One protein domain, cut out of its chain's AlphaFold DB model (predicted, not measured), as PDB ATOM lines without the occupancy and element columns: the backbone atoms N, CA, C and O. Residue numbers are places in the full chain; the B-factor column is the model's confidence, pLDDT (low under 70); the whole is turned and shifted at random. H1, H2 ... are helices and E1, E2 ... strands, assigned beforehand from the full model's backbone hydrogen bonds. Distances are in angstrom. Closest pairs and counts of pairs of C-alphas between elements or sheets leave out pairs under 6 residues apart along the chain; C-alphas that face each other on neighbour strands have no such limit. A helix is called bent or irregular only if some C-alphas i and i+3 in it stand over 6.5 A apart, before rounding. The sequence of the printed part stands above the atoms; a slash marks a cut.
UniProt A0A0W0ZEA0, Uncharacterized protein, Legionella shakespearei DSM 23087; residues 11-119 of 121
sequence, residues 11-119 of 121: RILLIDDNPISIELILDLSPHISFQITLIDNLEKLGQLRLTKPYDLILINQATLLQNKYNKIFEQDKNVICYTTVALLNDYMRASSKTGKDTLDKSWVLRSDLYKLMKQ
ATOM      1  N   ARG A  11     149.885  -6.710 -52.075       90.69
ATOM      2  CA  ARG A  11     150.117  -5.445 -51.379       90.69
ATOM      3  C   ARG A  11     148.971  -4.500 -51.674       90.69
ATOM      4  O   ARG A  11     148.767  -4.097 -52.816       90.69
ATOM      5  N   ILE A  12     148.268  -4.112 -50.624       92.19
ATOM      6  CA  ILE A  12     147.111  -3.236 -50.690       92.19
ATOM      7  C   ILE A  12     147.476  -1.899 -50.061       92.19
ATOM      8  O   ILE A  12     147.965  -1.856 -48.932       92.19
ATOM      9  N   LEU A  13     147.230  -0.806 -50.775       92.00
ATOM     10  CA  LEU A  13     147.232   0.529 -50.188       92.00
ATOM     11  C   LEU A  13     145.804   0.862 -49.753       92.00
ATOM     12  O   LEU A  13     144.916   0.933 -50.595       92.00
ATOM     13  N   LEU A  14     145.585   1.057 -48.458       93.44
ATOM     14  CA  LEU A  14     144.308   1.486 -47.900       93.44
ATOM     15  C   LEU A  14     144.375   2.983 -47.592       93.44
ATOM     16  O   LEU A  14     145.246   3.413 -46.841       93.44
ATOM     17  N   ILE A  15     143.470   3.759 -48.179       91.25
ATOM     18  CA  ILE A  15     143.328   5.199 -47.967       91.25
ATOM     19  C   ILE A  15     141.984   5.434 -47.280       91.25
ATOM     20  O   ILE A  15     140.943   5.456 -47.940       91.25
ATOM     21  N   ASP A  16     142.009   5.553 -45.959       91.69
ATOM     22  CA  ASP A  16     140.811   5.684 -45.132       91.69
ATOM     23  C   ASP A  16     141.177   6.331 -43.793       91.69
ATOM     24  O   ASP A  16     142.200   5.994 -43.198       91.69
ATOM     25  N   ASP A  17     140.342   7.246 -43.318       90.19
ATOM     26  CA  ASP A  17     140.444   7.896 -42.008       90.19
ATOM     27  C   ASP A  17     139.333   7.443 -41.047       90.19
ATOM     28  O   ASP A  17     139.340   7.795 -39.865       90.19
ATOM     29  N   ASN A  18     138.381   6.633 -41.523       91.19
ATOM     30  CA  ASN A  18     137.271   6.160 -40.719       91.19
ATOM     31  C   ASN A  18     137.599   4.803 -40.059       91.19
ATOM     32  O   ASN A  18     137.743   3.790 -40.749       91.19
ATOM     33  N   PRO A  19     137.662   4.736 -38.716       91.62
ATOM     34  CA  PRO A  19     138.079   3.527 -38.006       91.62
ATOM     35  C   PRO A  19     137.133   2.342 -38.224       91.62
ATOM     36  O   PRO A  19     137.588   1.202 -38.249       91.62
ATOM     37  N   ILE A  20     135.836   2.600 -38.433       92.12
ATOM     38  CA  ILE A  20     134.841   1.547 -38.656       92.12
ATOM     39  C   ILE A  20     135.123   0.853 -39.986       92.12
ATOM     40  O   ILE A  20     135.209  -0.369 -40.032       92.12
ATOM     41  N   SER A  21     135.295   1.601 -41.079       92.81
ATOM     42  CA  SER A  21     135.567   0.970 -42.376       92.81
ATOM     43  C   SER A  21     136.939   0.304 -42.435       92.81
ATOM     44  O   SER A  21     137.055  -0.752 -43.058       92.81
ATOM     45  N   ILE A  22     137.941   0.842 -41.735       93.25
ATOM     46  CA  ILE A  22     139.249   0.189 -41.594       93.25
ATOM     47  C   ILE A  22     139.096  -1.187 -40.936       93.25
ATOM     48  O   ILE A  22     139.606  -2.173 -41.468       93.25
ATOM     49  N   GLU A  23     138.377  -1.277 -39.814       91.50
ATOM     50  CA  GLU A  23     138.156  -2.546 -39.109       91.50
ATOM     51  C   GLU A  23     137.450  -3.574 -40.002       91.50
ATOM     52  O   GLU A  23     137.906  -4.713 -40.120       91.50
ATOM     53  N   LEU A  24     136.400  -3.156 -40.717       91.12
ATOM     54  CA  LEU A  24     135.682  -4.033 -41.643       91.12
ATOM     55  C   LEU A  24     136.616  -4.584 -42.731       91.12
ATOM     56  O   LEU A  24     136.561  -5.771 -43.042       91.12
ATOM     57  N   ILE A  25     137.514  -3.772 -43.291       92.06
ATOM     58  CA  ILE A  25     138.485  -4.237 -44.296       92.06
ATOM     59  C   ILE A  25     139.492  -5.215 -43.682       92.06
ATOM     60  O   ILE A  25     139.837  -6.223 -44.306       92.06
ATOM     61  N   LEU A  26     139.956  -4.956 -42.459       89.62
ATOM     62  CA  LEU A  26     140.885  -5.844 -41.757       89.62
ATOM     63  C   LEU A  26     140.265  -7.209 -41.433       89.62
ATOM     64  O   LEU A  26     140.986  -8.211 -41.449       89.62
ATOM     65  N   ASP A  27     138.946  -7.284 -41.256       87.88
ATOM     66  CA  ASP A  27     138.216  -8.548 -41.097       87.88
ATOM     67  C   ASP A  27     138.319  -9.480 -42.316       87.88
ATOM     68  O   ASP A  27     138.091 -10.683 -42.195       87.88
ATOM     69  N   LEU A  28     138.729  -8.971 -43.483       87.12
ATOM     70  CA  LEU A  28     139.000  -9.786 -44.674       87.12
ATOM     71  C   LEU A  28     140.375 -10.464 -44.638       87.12
ATOM     72  O   LEU A  28     140.604 -11.413 -45.390       87.12
ATOM     73  N   SER A  29     141.292 -10.000 -43.784       82.38
ATOM     74  CA  SER A  29     142.684 -10.470 -43.744       82.38
ATOM     75  C   SER A  29     142.862 -11.972 -43.481       82.38
ATOM     76  O   SER A  29     143.765 -12.557 -44.084       82.38
ATOM     77  N   PRO A  30     142.012 -12.663 -42.689       84.19
ATOM     78  CA  PRO A  30     142.118 -14.116 -42.540       84.19
ATOM     79  C   PRO A  30     141.741 -14.874 -43.821       84.19
ATOM     80  O   PRO A  30     142.098 -16.039 -43.987       84.19
ATOM     81  N   HIS A  31     141.013 -14.225 -44.731       84.56
ATOM     82  CA  HIS A  31     140.383 -14.846 -45.897       84.56
ATOM     83  C   HIS A  31     141.031 -14.453 -47.231       84.56
ATOM     84  O   HIS A  31     140.793 -15.095 -48.264       84.56
ATOM     85  N   ILE A  32     141.848 -13.401 -47.224       82.50
ATOM     86  CA  ILE A  32     142.599 -12.918 -48.375       82.50
ATOM     87  C   ILE A  32     144.042 -12.679 -47.932       82.50
ATOM     88  O   ILE A  32     144.316 -11.880 -47.044       82.50
ATOM     89  N   SER A  33     144.985 -13.368 -48.575       83.19
ATOM     90  CA  SER A  33     146.409 -13.248 -48.260       83.19
ATOM     91  C   SER A  33     146.979 -11.925 -48.783       83.19
ATOM     92  O   SER A  33     147.564 -11.879 -49.867       83.19
ATOM     93  N   PHE A  34     146.831 -10.856 -47.999       86.25
ATOM     94  CA  PHE A  34     147.350  -9.529 -48.324       86.25
ATOM     95  C   PHE A  34     148.240  -8.920 -47.230       86.25
ATOM     96  O   PHE A  34     148.282  -9.369 -46.083       86.25
ATOM     97  N   GLN A  35     148.951  -7.860 -47.606       89.19
ATOM     98  CA  GLN A  35     149.635  -6.911 -46.739       89.19
ATOM     99  C   GLN A  35     149.024  -5.527 -46.975       89.19
ATOM    100  O   GLN A  35     149.054  -5.040 -48.101       89.19
ATOM    101  N   ILE A  36     148.504  -4.889 -45.925       90.00
ATOM    102  CA  ILE A  36     147.955  -3.530 -46.010       90.00
ATOM    103  C   ILE A  36     149.006  -2.503 -45.585       90.00
ATOM    104  O   ILE A  36     149.629  -2.634 -44.532       90.00
ATOM    105  N   THR A  37     149.149  -1.453 -46.390       91.31
ATOM    106  CA  THR A  37     149.697  -0.160 -45.978       91.31
ATOM    107  C   THR A  37     148.521   0.794 -45.802       91.31
ATOM    108  O   THR A  37     147.854   1.103 -46.784       91.31
ATOM    109  N   LEU A  38     148.259   1.256 -44.580       91.12
ATOM    110  CA  LEU A  38     147.225   2.256 -44.301       91.12
ATOM    111  C   LEU A  38     147.813   3.669 -44.401       91.12
ATOM    112  O   LEU A  38     148.880   3.938 -43.844       91.12
ATOM    113  N   ILE A  39     147.094   4.565 -45.071       88.12
ATOM    114  CA  ILE A  39     147.278   6.008 -44.971       88.12
ATOM    115  C   ILE A  39     145.951   6.682 -44.627       88.12
ATOM    116  O   ILE A  39     144.927   6.439 -45.254       88.12
ATOM    117  N   ASP A  40     146.012   7.557 -43.638       79.81
ATOM    118  CA  ASP A  40     144.923   8.411 -43.163       79.81
ATOM    119  C   ASP A  40     144.906   9.779 -43.869       79.81
ATOM    120  O   ASP A  40     143.923  10.509 -43.811       79.81
ATOM    121  N   ASN A  41     145.992  10.127 -44.570       73.75
ATOM    122  CA  ASN A  41     146.144  11.379 -45.304       73.75
ATOM    123  C   ASN A  41     146.803  11.158 -46.683       73.75
ATOM    124  O   ASN A  41     147.837  10.497 -46.824       73.75
ATOM    125  N   LEU A  42     146.209  11.776 -47.708       77.25
ATOM    126  CA  LEU A  42     146.621  11.731 -49.111       77.25
ATOM    127  C   LEU A  42     147.941  12.458 -49.423       77.25
ATOM    128  O   LEU A  42     148.509  12.220 -50.488       77.25
ATOM    129  N   GLU A  43     148.486  13.281 -48.522       76.69
ATOM    130  CA  GLU A  43     149.791  13.941 -48.720       76.69
ATOM    131  C   GLU A  43     150.927  12.945 -49.015       76.69
ATOM    132  O   GLU A  43     151.824  13.220 -49.814       76.69
ATOM    133  N   LYS A  44     150.858  11.742 -48.431       73.69
ATOM    134  CA  LYS A  44     151.867  10.684 -48.607       73.69
ATOM    135  C   LYS A  44     151.689   9.878 -49.896       73.69
ATOM    136  O   LYS A  44     152.593   9.137 -50.285       73.69
ATOM    137  N   LEU A  45     150.558  10.026 -50.590       78.00
ATOM    138  CA  LEU A  45     150.215   9.219 -51.762       78.00
ATOM    139  C   LEU A  45     151.258   9.334 -52.880       78.00
ATOM    140  O   LEU A  45     151.649   8.326 -53.468       78.00
ATOM    141  N   GLY A  46     151.718  10.558 -53.166       72.06
ATOM    142  CA  GLY A  46     152.683  10.811 -54.239       72.06
ATOM    143  C   GLY A  46     153.996  10.055 -54.032       72.06
ATOM    144  O   GLY A  46     154.487   9.409 -54.954       72.06
ATOM    145  N   GLN A  47     154.525  10.059 -52.806       72.75
ATOM    146  CA  GLN A  47     155.752   9.334 -52.456       72.75
ATOM    147  C   GLN A  47     155.538   7.814 -52.430       72.75
ATOM    148  O   GLN A  47     156.399   7.055 -52.876       72.75
ATOM    149  N   LEU A  48     154.385   7.349 -51.944       74.62
ATOM    150  CA  LEU A  48     154.088   5.918 -51.855       74.62
ATOM    151  C   LEU A  48     153.950   5.260 -53.230       74.62
ATOM    152  O   LEU A  48     154.473   4.164 -53.414       74.62
ATOM    153  N   ARG A  49     153.339   5.941 -54.212       71.69
ATOM    154  CA  ARG A  49     153.269   5.431 -55.596       71.69
ATOM    155  C   ARG A  49     154.643   5.297 -56.254       71.69
ATOM    156  O   ARG A  49     154.827   4.413 -57.082       71.69
ATOM    157  N   LEU A  50     155.596   6.159 -55.898       67.06
ATOM    158  CA  LEU A  50     156.948   6.147 -56.467       67.06
ATOM    159  C   LEU A  50     157.859   5.090 -55.833       67.06
ATOM    160  O   LEU A  50     158.819   4.650 -56.457       67.06
ATOM    161  N   THR A  51     157.582   4.695 -54.589       70.62
ATOM    162  CA  THR A  51     158.489   3.850 -53.798       70.62
ATOM    163  C   THR A  51     158.097   2.381 -53.792       70.62
ATOM    164  O   THR A  51     158.973   1.527 -53.642       70.62
ATOM    165  N   LYS A  52     156.807   2.056 -53.940       73.56
ATOM    166  CA  LYS A  52     156.332   0.669 -53.931       73.56
ATOM    167  C   LYS A  52     155.174   0.470 -54.914       73.56
ATOM    168  O   LYS A  52     154.187   1.198 -54.825       73.56
ATOM    169  N   PRO A  53     155.242  -0.538 -55.803       82.50
ATOM    170  CA  PRO A  53     154.063  -0.957 -56.546       82.50
ATOM    171  C   PRO A  53     153.067  -1.621 -55.587       82.50
ATOM    172  O   PRO A  53     153.459  -2.452 -54.765       82.50
ATOM    173  N   TYR A  54     151.796  -1.241 -55.691       87.75
ATOM    174  CA  TYR A  54     150.677  -1.865 -54.986       87.75
ATOM    175  C   TYR A  54     149.831  -2.639 -55.993       87.75
ATOM    176  O   TYR A  54     149.644  -2.175 -57.118       87.75
ATOM    177  N   ASP A  55     149.347  -3.807 -55.586       89.31
ATOM    178  CA  ASP A  55     148.523  -4.684 -56.420       89.31
ATOM    179  C   ASP A  55     147.063  -4.198 -56.444       89.31
ATOM    180  O   ASP A  55     146.364  -4.350 -57.443       89.31
ATOM    181  N   LEU A  56     146.625  -3.551 -55.358       91.50
ATOM    182  CA  LEU A  56     145.296  -2.962 -55.213       91.50
ATOM    183  C   LEU A  56     145.354  -1.706 -54.335       91.50
ATOM    184  O   LEU A  56     146.120  -1.632 -53.373       91.50
ATOM    185  N   ILE A  57     144.514  -0.724 -54.642       90.62
ATOM    186  CA  ILE A  57     144.313   0.477 -53.837       90.62
ATOM    187  C   ILE A  57     142.841   0.519 -53.416       90.62
ATOM    188  O   ILE A  57     141.946   0.533 -54.256       90.62
ATOM    189  N   LEU A  58     142.587   0.538 -52.113       92.56
ATOM    190  CA  LEU A  58     141.264   0.723 -51.528       92.56
ATOM    191  C   LEU A  58     141.152   2.163 -51.034       92.56
ATOM    192  O   LEU A  58     142.028   2.617 -50.301       92.56
ATOM    193  N   ILE A  59     140.100   2.880 -51.427       90.62
ATOM    194  CA  ILE A  59     139.946   4.295 -51.072       90.62
ATOM    195  C   ILE A  59     138.539   4.595 -50.576       90.62
ATOM    196  O   ILE A  59     137.558   4.388 -51.297       90.62
ATOM    197  N   ASN A  60     138.451   5.180 -49.384       91.31
ATOM    198  CA  ASN A  60     137.229   5.808 -48.916       91.31
ATOM    199  C   ASN A  60     137.015   7.141 -49.653       91.31
ATOM    200  O   ASN A  60     137.831   8.062 -49.588       91.31
ATOM    201  N   GLN A  61     135.895   7.266 -50.366       86.44
ATOM    202  CA  GLN A  61     135.571   8.460 -51.149       86.44
ATOM    203  C   GLN A  61     135.461   9.724 -50.291       86.44
ATOM    204  O   GLN A  61     135.730  10.813 -50.796       86.44
ATOM    205  N   ALA A  62     135.117   9.608 -49.004       84.25
ATOM    206  CA  ALA A  62     135.103  10.756 -48.096       84.25
ATOM    207  C   ALA A  62     136.488  11.426 -48.007       84.25
ATOM    208  O   ALA A  62     136.586  12.653 -48.061       84.25
ATOM    209  N   THR A  63     137.558  10.627 -47.994       75.38
ATOM    210  CA  THR A  63     138.952  11.091 -47.990       75.38
ATOM    211  C   THR A  63     139.342  11.749 -49.326       75.38
ATOM    212  O   THR A  63     140.183  12.652 -49.365       75.38
ATOM    213  N   LEU A  64     138.696  11.351 -50.434       73.31
ATOM    214  CA  LEU A  64     138.883  11.960 -51.757       73.31
ATOM    215  C   LEU A  64     138.121  13.272 -51.943       73.31
ATOM    216  O   LEU A  64     138.641  14.171 -52.598       73.31
ATOM    217  N   LEU A  65     136.918  13.407 -51.377       68.50
ATOM    218  CA  LEU A  65     136.107  14.631 -51.480       68.50
ATOM    219  C   LEU A  65     136.816  15.857 -50.897       68.50
ATOM    220  O   LEU A  65     136.549  16.983 -51.307       68.50
ATOM    221  N   GLN A  66     137.753  15.636 -49.978       60.56
ATOM    222  CA  GLN A  66     138.567  16.689 -49.387       60.56
ATOM    223  C   GLN A  66     139.735  17.131 -50.284       60.56
ATOM    224  O   GLN A  66     140.407  18.104 -49.956       60.56
ATOM    225  N   ASN A  67     140.016  16.442 -51.401       60.84
ATOM    226  CA  ASN A  67     141.289  16.599 -52.099       60.84
ATOM    227  C   ASN A  67     141.219  16.485 -53.636       60.84
ATOM    228  O   ASN A  67     140.384  15.822 -54.241       60.84
ATOM    229  N   LYS A  68     142.211  17.082 -54.304       67.62
ATOM    230  CA  LYS A  68     142.373  17.143 -55.774       67.62
ATOM    231  C   LYS A  68     142.639  15.801 -56.489       67.62
ATOM    232  O   LYS A  68     142.871  15.798 -57.696       67.62
ATOM    233  N   TYR A  69     142.653  14.675 -55.771       68.31
ATOM    234  CA  TYR A  69     143.116  13.380 -56.289       68.31
ATOM    235  C   TYR A  69     142.030  12.538 -56.977       68.31
ATOM    236  O   TYR A  69     142.377  11.532 -57.586       68.31
ATOM    237  N   ASN A  70     140.752  12.947 -56.967       67.56
ATOM    238  CA  ASN A  70     139.657  12.195 -57.613       67.56
ATOM    239  C   ASN A  70     139.977  11.780 -59.061       67.56
ATOM    240  O   ASN A  70     139.924  10.602 -59.401       67.56
ATOM    241  N   LYS A  71     140.441  12.727 -59.887       68.38
ATOM    242  CA  LYS A  71     140.786  12.467 -61.296       68.38
ATOM    243  C   LYS A  71     141.946  11.485 -61.486       68.38
ATOM    244  O   LYS A  71     142.070  10.893 -62.550       68.38
ATOM    245  N   ILE A  72     142.819  11.342 -60.487       71.12
ATOM    246  CA  ILE A  72     143.977  10.439 -60.557       71.12
ATOM    247  C   ILE A  72     143.533   8.982 -60.398       71.12
ATOM    248  O   ILE A  72     144.170   8.091 -60.954       71.12
ATOM    249  N   PHE A  73     142.441   8.746 -59.672       75.81
ATOM    250  CA  PHE A  73     141.969   7.408 -59.333       75.81
ATOM    251  C   PHE A  73     140.829   6.909 -60.222       75.81
ATOM    252  O   PHE A  73     140.696   5.705 -60.396       75.81
ATOM    253  N   GLU A  74     140.057   7.807 -60.842       70.06
ATOM    254  CA  GLU A  74     138.939   7.451 -61.736       70.06
ATOM    255  C   GLU A  74     139.323   6.530 -62.908       70.06
ATOM    256  O   GLU A  74     138.469   5.821 -63.432       70.06
ATOM    257  N   GLN A  75     140.589   6.535 -63.336       70.88
ATOM    258  CA  GLN A  75     141.056   5.757 -64.493       70.88
ATOM    259  C   GLN A  75     141.933   4.557 -64.118       70.88
ATOM    260  O   GLN A  75     142.344   3.796 -64.998       70.88
ATOM    261  N   ASP A  76     142.251   4.383 -62.836       81.50
ATOM    262  CA  ASP A  76     143.161   3.333 -62.396       81.50
ATOM    263  C   ASP A  76     142.374   2.044 -62.122       81.50
ATOM    264  O   ASP A  76     141.541   1.964 -61.220       81.50
ATOM    265  N   LYS A  77     142.635   1.015 -62.938       82.94
ATOM    266  CA  LYS A  77     141.933  -0.276 -62.876       82.94
ATOM    267  C   LYS A  77     142.186  -1.034 -61.576       82.94
ATOM    268  O   LYS A  77     141.407  -1.925 -61.260       82.94
ATOM    269  N   ASN A  78     143.243  -0.685 -60.845       88.06
ATOM    270  CA  ASN A  78     143.610  -1.320 -59.584       88.06
ATOM    271  C   ASN A  78     143.073  -0.544 -58.374       88.06
ATOM    272  O   ASN A  78     143.537  -0.763 -57.257       88.06
ATOM    273  N   VAL A  79     142.127   0.379 -58.578       88.94
ATOM    274  CA  VAL A  79     141.487   1.138 -57.504       88.94
ATOM    275  C   VAL A  79     140.061   0.650 -57.280       88.94
ATOM    276  O   VAL A  79     139.255   0.578 -58.204       88.94
ATOM    277  N   ILE A  80     139.727   0.391 -56.019       90.75
ATOM    278  CA  ILE A  80     138.351   0.216 -55.559       90.75
ATOM    279  C   ILE A  80     138.009   1.395 -54.653       90.75
ATOM    280  O   ILE A  80     138.565   1.558 -53.565       90.75
ATOM    281  N   CYS A  81     137.050   2.198 -55.098       89.62
ATOM    282  CA  CYS A  81     136.461   3.255 -54.291       89.62
ATOM    283  C   CYS A  81     135.250   2.717 -53.524       89.62
ATOM    284  O   CYS A  81     134.406   2.024 -54.094       89.62
ATOM    285  N   TYR A  82     135.123   3.086 -52.255       91.44
ATOM    286  CA  TYR A  82     133.962   2.760 -51.427       91.44
ATOM    287  C   TYR A  82     133.569   3.945 -50.543       91.44
ATOM    288  O   TYR A  82     134.291   4.933 -50.426       91.44
ATOM    289  N   THR A  83     132.406   3.848 -49.906       92.00
ATOM    290  CA  THR A  83     132.015   4.724 -48.797       92.00
ATOM    291  C   THR A  83     131.811   3.871 -47.554       92.00
ATOM    292  O   THR A  83     131.414   2.708 -47.664       92.00
ATOM    293  N   THR A  84     132.029   4.435 -46.363       93.12
ATOM    294  CA  THR A  84     131.778   3.725 -45.095       93.12
ATOM    295  C   THR A  84     130.347   3.172 -45.029       93.12
ATOM    296  O   THR A  84     130.140   2.033 -44.619       93.12
ATOM    297  N   VAL A  85     129.357   3.933 -45.512       93.38
ATOM    298  CA  VAL A  85     127.946   3.509 -45.546       93.38
ATOM    299  C   VAL A  85     127.730   2.323 -46.489       93.38
ATOM    300  O   VAL A  85     127.049   1.364 -46.125       93.38
ATOM    301  N   ALA A  86     128.304   2.357 -47.697       92.69
ATOM    302  CA  ALA A  86     128.182   1.249 -48.642       92.69
ATOM    303  C   ALA A  86     128.834  -0.030 -48.101       92.69
ATOM    304  O   ALA A  86     128.248  -1.105 -48.229       92.69
ATOM    305  N   LEU A  87     129.996   0.098 -47.449       93.56
ATOM    306  CA  LEU A  87     130.716  -1.022 -46.850       93.56
ATOM    307  C   LEU A  87     129.937  -1.654 -45.685       93.56
ATOM    308  O   LEU A  87     129.780  -2.871 -45.636       93.56
ATOM    309  N   LEU A  88     129.375  -0.834 -44.793       93.25
ATOM    310  CA  LEU A  88     128.505  -1.307 -43.712       93.25
ATOM    311  C   LEU A  88     127.288  -2.063 -44.253       93.25
ATOM    312  O   LEU A  88     126.973  -3.157 -43.788       93.25
ATOM    313  N   ASN A  89     126.620  -1.505 -45.264       93.19
ATOM    314  CA  ASN A  89     125.467  -2.148 -45.891       93.19
ATOM    315  C   ASN A  89     125.835  -3.486 -46.538       93.19
ATOM    316  O   ASN A  89     125.068  -4.442 -46.437       93.19
ATOM    317  N   ASP A  90     126.996  -3.572 -47.186       92.62
ATOM    318  CA  ASP A  90     127.506  -4.823 -47.744       92.62
ATOM    319  C   ASP A  90     127.704  -5.885 -46.652       92.62
ATOM    320  O   ASP A  90     127.188  -7.000 -46.757       92.62
ATOM    321  N   TYR A  91     128.333  -5.510 -45.537       90.88
ATOM    322  CA  TYR A  91     128.590  -6.421 -44.421       90.88
ATOM    323  C   TYR A  91     127.295  -6.878 -43.740       90.88
ATOM    324  O   TYR A  91     127.127  -8.068 -43.474       90.88
ATOM    325  N   MET A  92     126.331  -5.976 -43.537       89.12
ATOM    326  CA  MET A  92     125.003  -6.330 -43.017       89.12
ATOM    327  C   MET A  92     124.241  -7.281 -43.954       89.12
ATOM    328  O   MET A  92     123.570  -8.216 -43.507       89.12
ATOM    329  N   ARG A  93     124.340  -7.089 -45.275       89.69
ATOM    330  CA  ARG A  93     123.745  -8.018 -46.252       89.69
ATOM    331  C   ARG A  93     124.442  -9.375 -46.249       89.69
ATOM    332  O   ARG A  93     123.779 -10.398 -46.417       89.69
ATOM    333  N   ALA A  94     125.761  -9.395 -46.089       88.06
ATOM    334  CA  ALA A  94     126.539 -10.623 -46.042       88.06
ATOM    335  C   ALA A  94     126.198 -11.457 -44.793       88.06
ATOM    336  O   ALA A  94     125.936 -12.655 -44.924       88.06
ATOM    337  N   SER A  95     126.103 -10.817 -43.622       86.00
ATOM    338  CA  SER A  95     125.786 -11.470 -42.343       86.00
ATOM    339  C   SER A  95     124.318 -11.896 -42.211       86.00
ATOM    340  O   SER A  95     124.022 -12.971 -41.693       86.00
ATOM    341  N   SER A  96     123.365 -11.116 -42.729       82.31
ATOM    342  CA  SER A  96     121.935 -11.487 -42.690       82.31
ATOM    343  C   SER A  96     121.615 -12.746 -43.507       82.31
ATOM    344  O   SER A  96     120.696 -13.490 -43.167       82.31
ATOM    345  N   LYS A  97     122.398 -13.037 -44.555       71.44
ATOM    346  CA  LYS A  97     122.227 -14.224 -45.409       71.44
ATOM    347  C   LYS A  97     122.767 -15.526 -44.808       71.44
ATOM    348  O   LYS A  97     122.530 -16.578 -45.406       71.44
ATOM    349  N   THR A  98     123.527 -15.492 -43.712       67.38
ATOM    350  CA  THR A  98     124.123 -16.704 -43.117       67.38
ATOM    351  C   THR A  98     123.302 -17.322 -41.996       67.38
ATOM    352  O   THR A  98     123.515 -18.492 -41.718       67.38
ATOM    353  N   GLY A  99     122.320 -16.609 -41.432       60.66
ATOM    354  CA  GLY A  99     121.295 -17.190 -40.558       60.66
ATOM    355  C   GLY A  99     121.833 -18.078 -39.420       60.66
ATOM    356  O   GLY A  99     121.678 -19.291 -39.495       60.66
ATOM    357  N   LYS A 100     122.328 -17.446 -38.339       50.53
ATOM    358  CA  LYS A 100     122.796 -17.987 -37.032       50.53
ATOM    359  C   LYS A 100     124.320 -18.141 -36.854       50.53
ATOM    360  O   LYS A 100     125.035 -18.501 -37.775       50.53
ATOM    361  N   ASP A 101     124.738 -17.815 -35.623       51.56
ATOM    362  CA  ASP A 101     126.089 -17.713 -35.041       51.56
ATOM    363  C   ASP A 101     127.120 -16.870 -35.809       51.56
ATOM    364  O   ASP A 101     127.931 -17.351 -36.590       51.56
ATOM    365  N   THR A 102     127.146 -15.569 -35.502       54.88
ATOM    366  CA  THR A 102     128.099 -14.577 -36.037       54.88
ATOM    367  C   THR A 102     129.514 -14.674 -35.448       54.88
ATOM    368  O   THR A 102     130.316 -13.765 -35.659       54.88
ATOM    369  N   LEU A 103     129.836 -15.738 -34.701       62.38
ATOM    370  CA  LEU A 103     131.196 -15.981 -34.204       62.38
ATOM    371  C   LEU A 103     132.141 -16.409 -35.333       62.38
ATOM    372  O   LEU A 103     133.312 -16.031 -35.325       62.38
ATOM    373  N   ASP A 104     131.633 -17.148 -36.321       70.38
ATOM    374  CA  ASP A 104     132.387 -17.456 -37.529       70.38
ATOM    375  C   ASP A 104     132.253 -16.297 -38.528       70.38
ATOM    376  O   ASP A 104     131.189 -16.066 -39.108       70.38
ATOM    377  N   LYS A 105     133.344 -15.546 -38.734       75.25
ATOM    378  CA  LYS A 105     133.417 -14.438 -39.702       75.25
ATOM    379  C   LYS A 105     133.395 -14.915 -41.163       75.25
ATOM    380  O   LYS A 105     133.475 -14.086 -42.063       75.25
ATOM    381  N   SER A 106     133.206 -16.211 -41.441       81.62
ATOM    382  CA  SER A 106     133.080 -16.759 -42.801       81.62
ATOM    383  C   SER A 106     131.972 -16.118 -43.647       81.62
ATOM    384  O   SER A 106     132.047 -16.133 -44.878       81.62
ATOM    385  N   TRP A 107     130.974 -15.478 -43.029       83.81
ATOM    386  CA  TRP A 107     129.977 -14.682 -43.750       83.81
ATOM    387  C   TRP A 107     130.604 -13.533 -44.551       83.81
ATOM    388  O   TRP A 107     130.055 -13.149 -45.585       83.81
ATOM    389  N   VAL A 108     131.780 -13.035 -44.149       87.25
ATOM    390  CA  VAL A 108     132.494 -11.948 -44.835       87.25
ATOM    391  C   VAL A 108     132.890 -12.330 -46.268       87.25
ATOM    392  O   VAL A 108     132.968 -11.470 -47.145       87.25
ATOM    393  N   LEU A 109     133.019 -13.634 -46.551       88.06
ATOM    394  CA  LEU A 109     133.256 -14.192 -47.889       88.06
ATOM    395  C   LEU A 109     132.103 -13.908 -48.866       88.06
ATOM    396  O   LEU A 109     132.259 -14.017 -50.082       88.06
ATOM    397  N   ARG A 110     130.916 -13.571 -48.346       88.56
ATOM    398  CA  ARG A 110     129.737 -13.226 -49.148       88.56
ATOM    399  C   ARG A 110     129.642 -11.737 -49.465       88.56
ATOM    400  O   ARG A 110     128.795 -11.390 -50.294       88.56
ATOM    401  N   SER A 111     130.476 -10.903 -48.841       91.69
ATOM    402  CA  SER A 111     130.527  -9.465 -49.105       91.69
ATOM    403  C   SER A 111     130.944  -9.205 -50.554       91.69
ATOM    404  O   SER A 111     131.706  -9.968 -51.160       91.69
ATOM    405  N   ASP A 112     130.392  -8.158 -51.147       91.88
ATOM    406  CA  ASP A 112     130.746  -7.733 -52.494       91.88
ATOM    407  C   ASP A 112     132.182  -7.197 -52.527       91.88
ATOM    408  O   ASP A 112     132.905  -7.480 -53.486       91.88
ATOM    409  N   LEU A 113     132.649  -6.550 -51.449       92.31
ATOM    410  CA  LEU A 113     134.052  -6.145 -51.326       92.31
ATOM    411  C   LEU A 113     135.006  -7.348 -51.397       92.31
ATOM    412  O   LEU A 113     135.968  -7.304 -52.165       92.31
ATOM    413  N   TYR A 114     134.737  -8.440 -50.670       92.06
ATOM    414  CA  TYR A 114     135.566  -9.651 -50.733       92.06
ATOM    415  C   TYR A 114     135.683 -10.186 -52.166       92.06
ATOM    416  O   TYR A 114     136.783 -10.466 -52.650       92.06
ATOM    417  N   LYS A 115     134.545 -10.301 -52.866       91.75
ATOM    418  CA  LYS A 115     134.499 -10.803 -54.249       91.75
ATOM    419  C   LYS A 115     135.258  -9.897 -55.211       91.75
ATOM    420  O   LYS A 115     135.882 -10.409 -56.134       91.75
ATOM    421  N   LEU A 116     135.195  -8.580 -55.011       90.81
ATOM    422  CA  LEU A 116     135.943  -7.612 -55.810       90.81
ATOM    423  C   LEU A 116     137.444  -7.740 -55.556       90.81
ATOM    424  O   LEU A 116     138.200  -7.915 -56.503       90.81
ATOM    425  N   MET A 117     137.878  -7.741 -54.293       90.50
ATOM    426  CA  MET A 117     139.295  -7.871 -53.932       90.50
ATOM    427  C   MET A 117     139.917  -9.165 -54.470       90.50
ATOM    428  O   MET A 117     141.053  -9.153 -54.934       90.50
ATOM    429  N   LYS A 118     139.160 -10.269 -54.480       88.75
ATOM    430  CA  LYS A 118     139.585 -11.554 -55.058       88.75
ATOM    431  C   LYS A 118     139.858 -11.532 -56.561       88.75
ATOM    432  O   LYS A 118     140.505 -12.444 -57.059       88.75
ATOM    433  N   GLN A 119     139.389 -10.527 -57.296       87.50
ATOM    434  CA  GLN A 119     139.715 -10.390 -58.721       87.50
ATOM    435  C   GLN A 119     141.147  -9.881 -58.938       87.50
ATOM    436  O   GLN A 119     141.690 -10.042 -60.028       87.50
TER     437      GLN A 119
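This is residues 11 to 119 of the 121 residues of an uncharacterized protein of Legionella shakespearei DSM 23087 (UniProt A0A0W0ZEA0). A twisted sheet of four parallel strands, with H1 over one face, makes one part of an elongated body; from the E4 edge H5 runs away from the sheet, the chain turns through residues 97 to 104, and H6 and H7 bring it back until H7 grazes the sheet. H2 and H4 lie far from the mean of the C-alphas, towards the end away from that turn, with the short H3 near H4. The printed part has 109 residues with seven named helices and four named strands, in the order E1 H1 E2 H2 E3 H3 H4 E4 H5 H6 H7; the sheet's order is E2 E1 E3 E4, and the class is mixed, helices and strands. The whole is compact, with a radius of gyration of the C-alphas of 14.3 A, and spans 45 by 26 by 23 A.

The sheet is E2, residues 34 to 39, E1, residues 11 to 15, E3, residues 56 to 60, and E4, residues 79 to 82, in that order, with E2 and E4 as edge strands. It is strongly twisted, but only just: its C-alphas lie up to 4.1 A off the best plane. E2 and E1 are parallel at 28 degrees, with N 14 and O 37 2.8 A apart, within hydrogen-bond range. E1 and E3 are parallel at 15 degrees, with N 58 and O 13 2.8 A apart. E3 and E4 are parallel at 26 degrees, with N 80 and O 57 2.8 A apart. H1, residues 19 to 26, is on the sheet at a height of 9.2 A, over E1 and, only just, with 3 C-alphas, over E3; it runs along the strands, at 15 degrees to E1 on the local plane. E1, H1 and E2 form a strand-helix-strand unit, two parallel neighbour strands with a helix between them, whose crossover is right-handed. H2, residues 42 to 51, only grazes the sheet with residues 42 to 49. E2, H2 and E3 form a split unit, with E1 between its strands, and its crossover is right-handed too. H3, residues 61 to 65, and H4, residues 70 to 73, only graze the sheet; between E3 and E4 they complete another right-handed unit. H5, residues 84 to 96, is not on the sheet but is the hub. It touches H1 at a steep tilt of 53 degrees, the same way, with the closest C-alphas, of Ser 21 and Thr 84, 5.4 A apart. With residues 91 to 95 alone it touches H6, residues 105 to 110, about perpendicular at 75 degrees; the closest C-alphas, of Ala 94 and Arg 110, are 5.2 A apart. With residues 87 to 90 alone it only just touches H7, residues 112 to 117, with 3 pairs of C-alphas within 8 A, the closest being those of Asp 90 and Asp 112, 6.4 A apart. H7 only grazes the sheet with residues 113 to 117. The helix packing is mostly crossed, and H1 and H6 are apart. Every O i to N i+4 pair is within hydrogen-bond range in H1, H3, H5 and H7, against 3 of 6 in H2 and 0 of 2 in H6, where 3 of 3 O i to N i+3 pairs are; H4 is too short for an O i to N i+4 pair.

E1 begins at C-alpha 11, (150.117, -5.445, -51.379), and is 13.1 A long; E2 measures 15.9 A, E3 13.5 A and E4 9.8 A. H5 is the longest helix, 18.3 A from C-alpha 84 at (131.778, 3.725, -45.095) to C-alpha 96. H2 measures 15.0 A and is irregular, but only just: C-alphas 43 and 46 are 7.0 A apart. H1 measures 10.5 A, H6 10.2 A, H7 8.7 A, H3 6.2 A and H4 5.6 A. H7 ends at C-alpha 117, (139.295, -7.871, -53.932).

The two C-alphas farthest apart are those of Leu 50 and Lys 100, at 46.1 A. The printed part has no cut and no long link; the links H1 to E2 and H5 to H6 are short, the others tight. Mean pLDDT of the printed part is 82.9; it is under 70 at residue 50, residues 65 to 71 and residues 98 to 103.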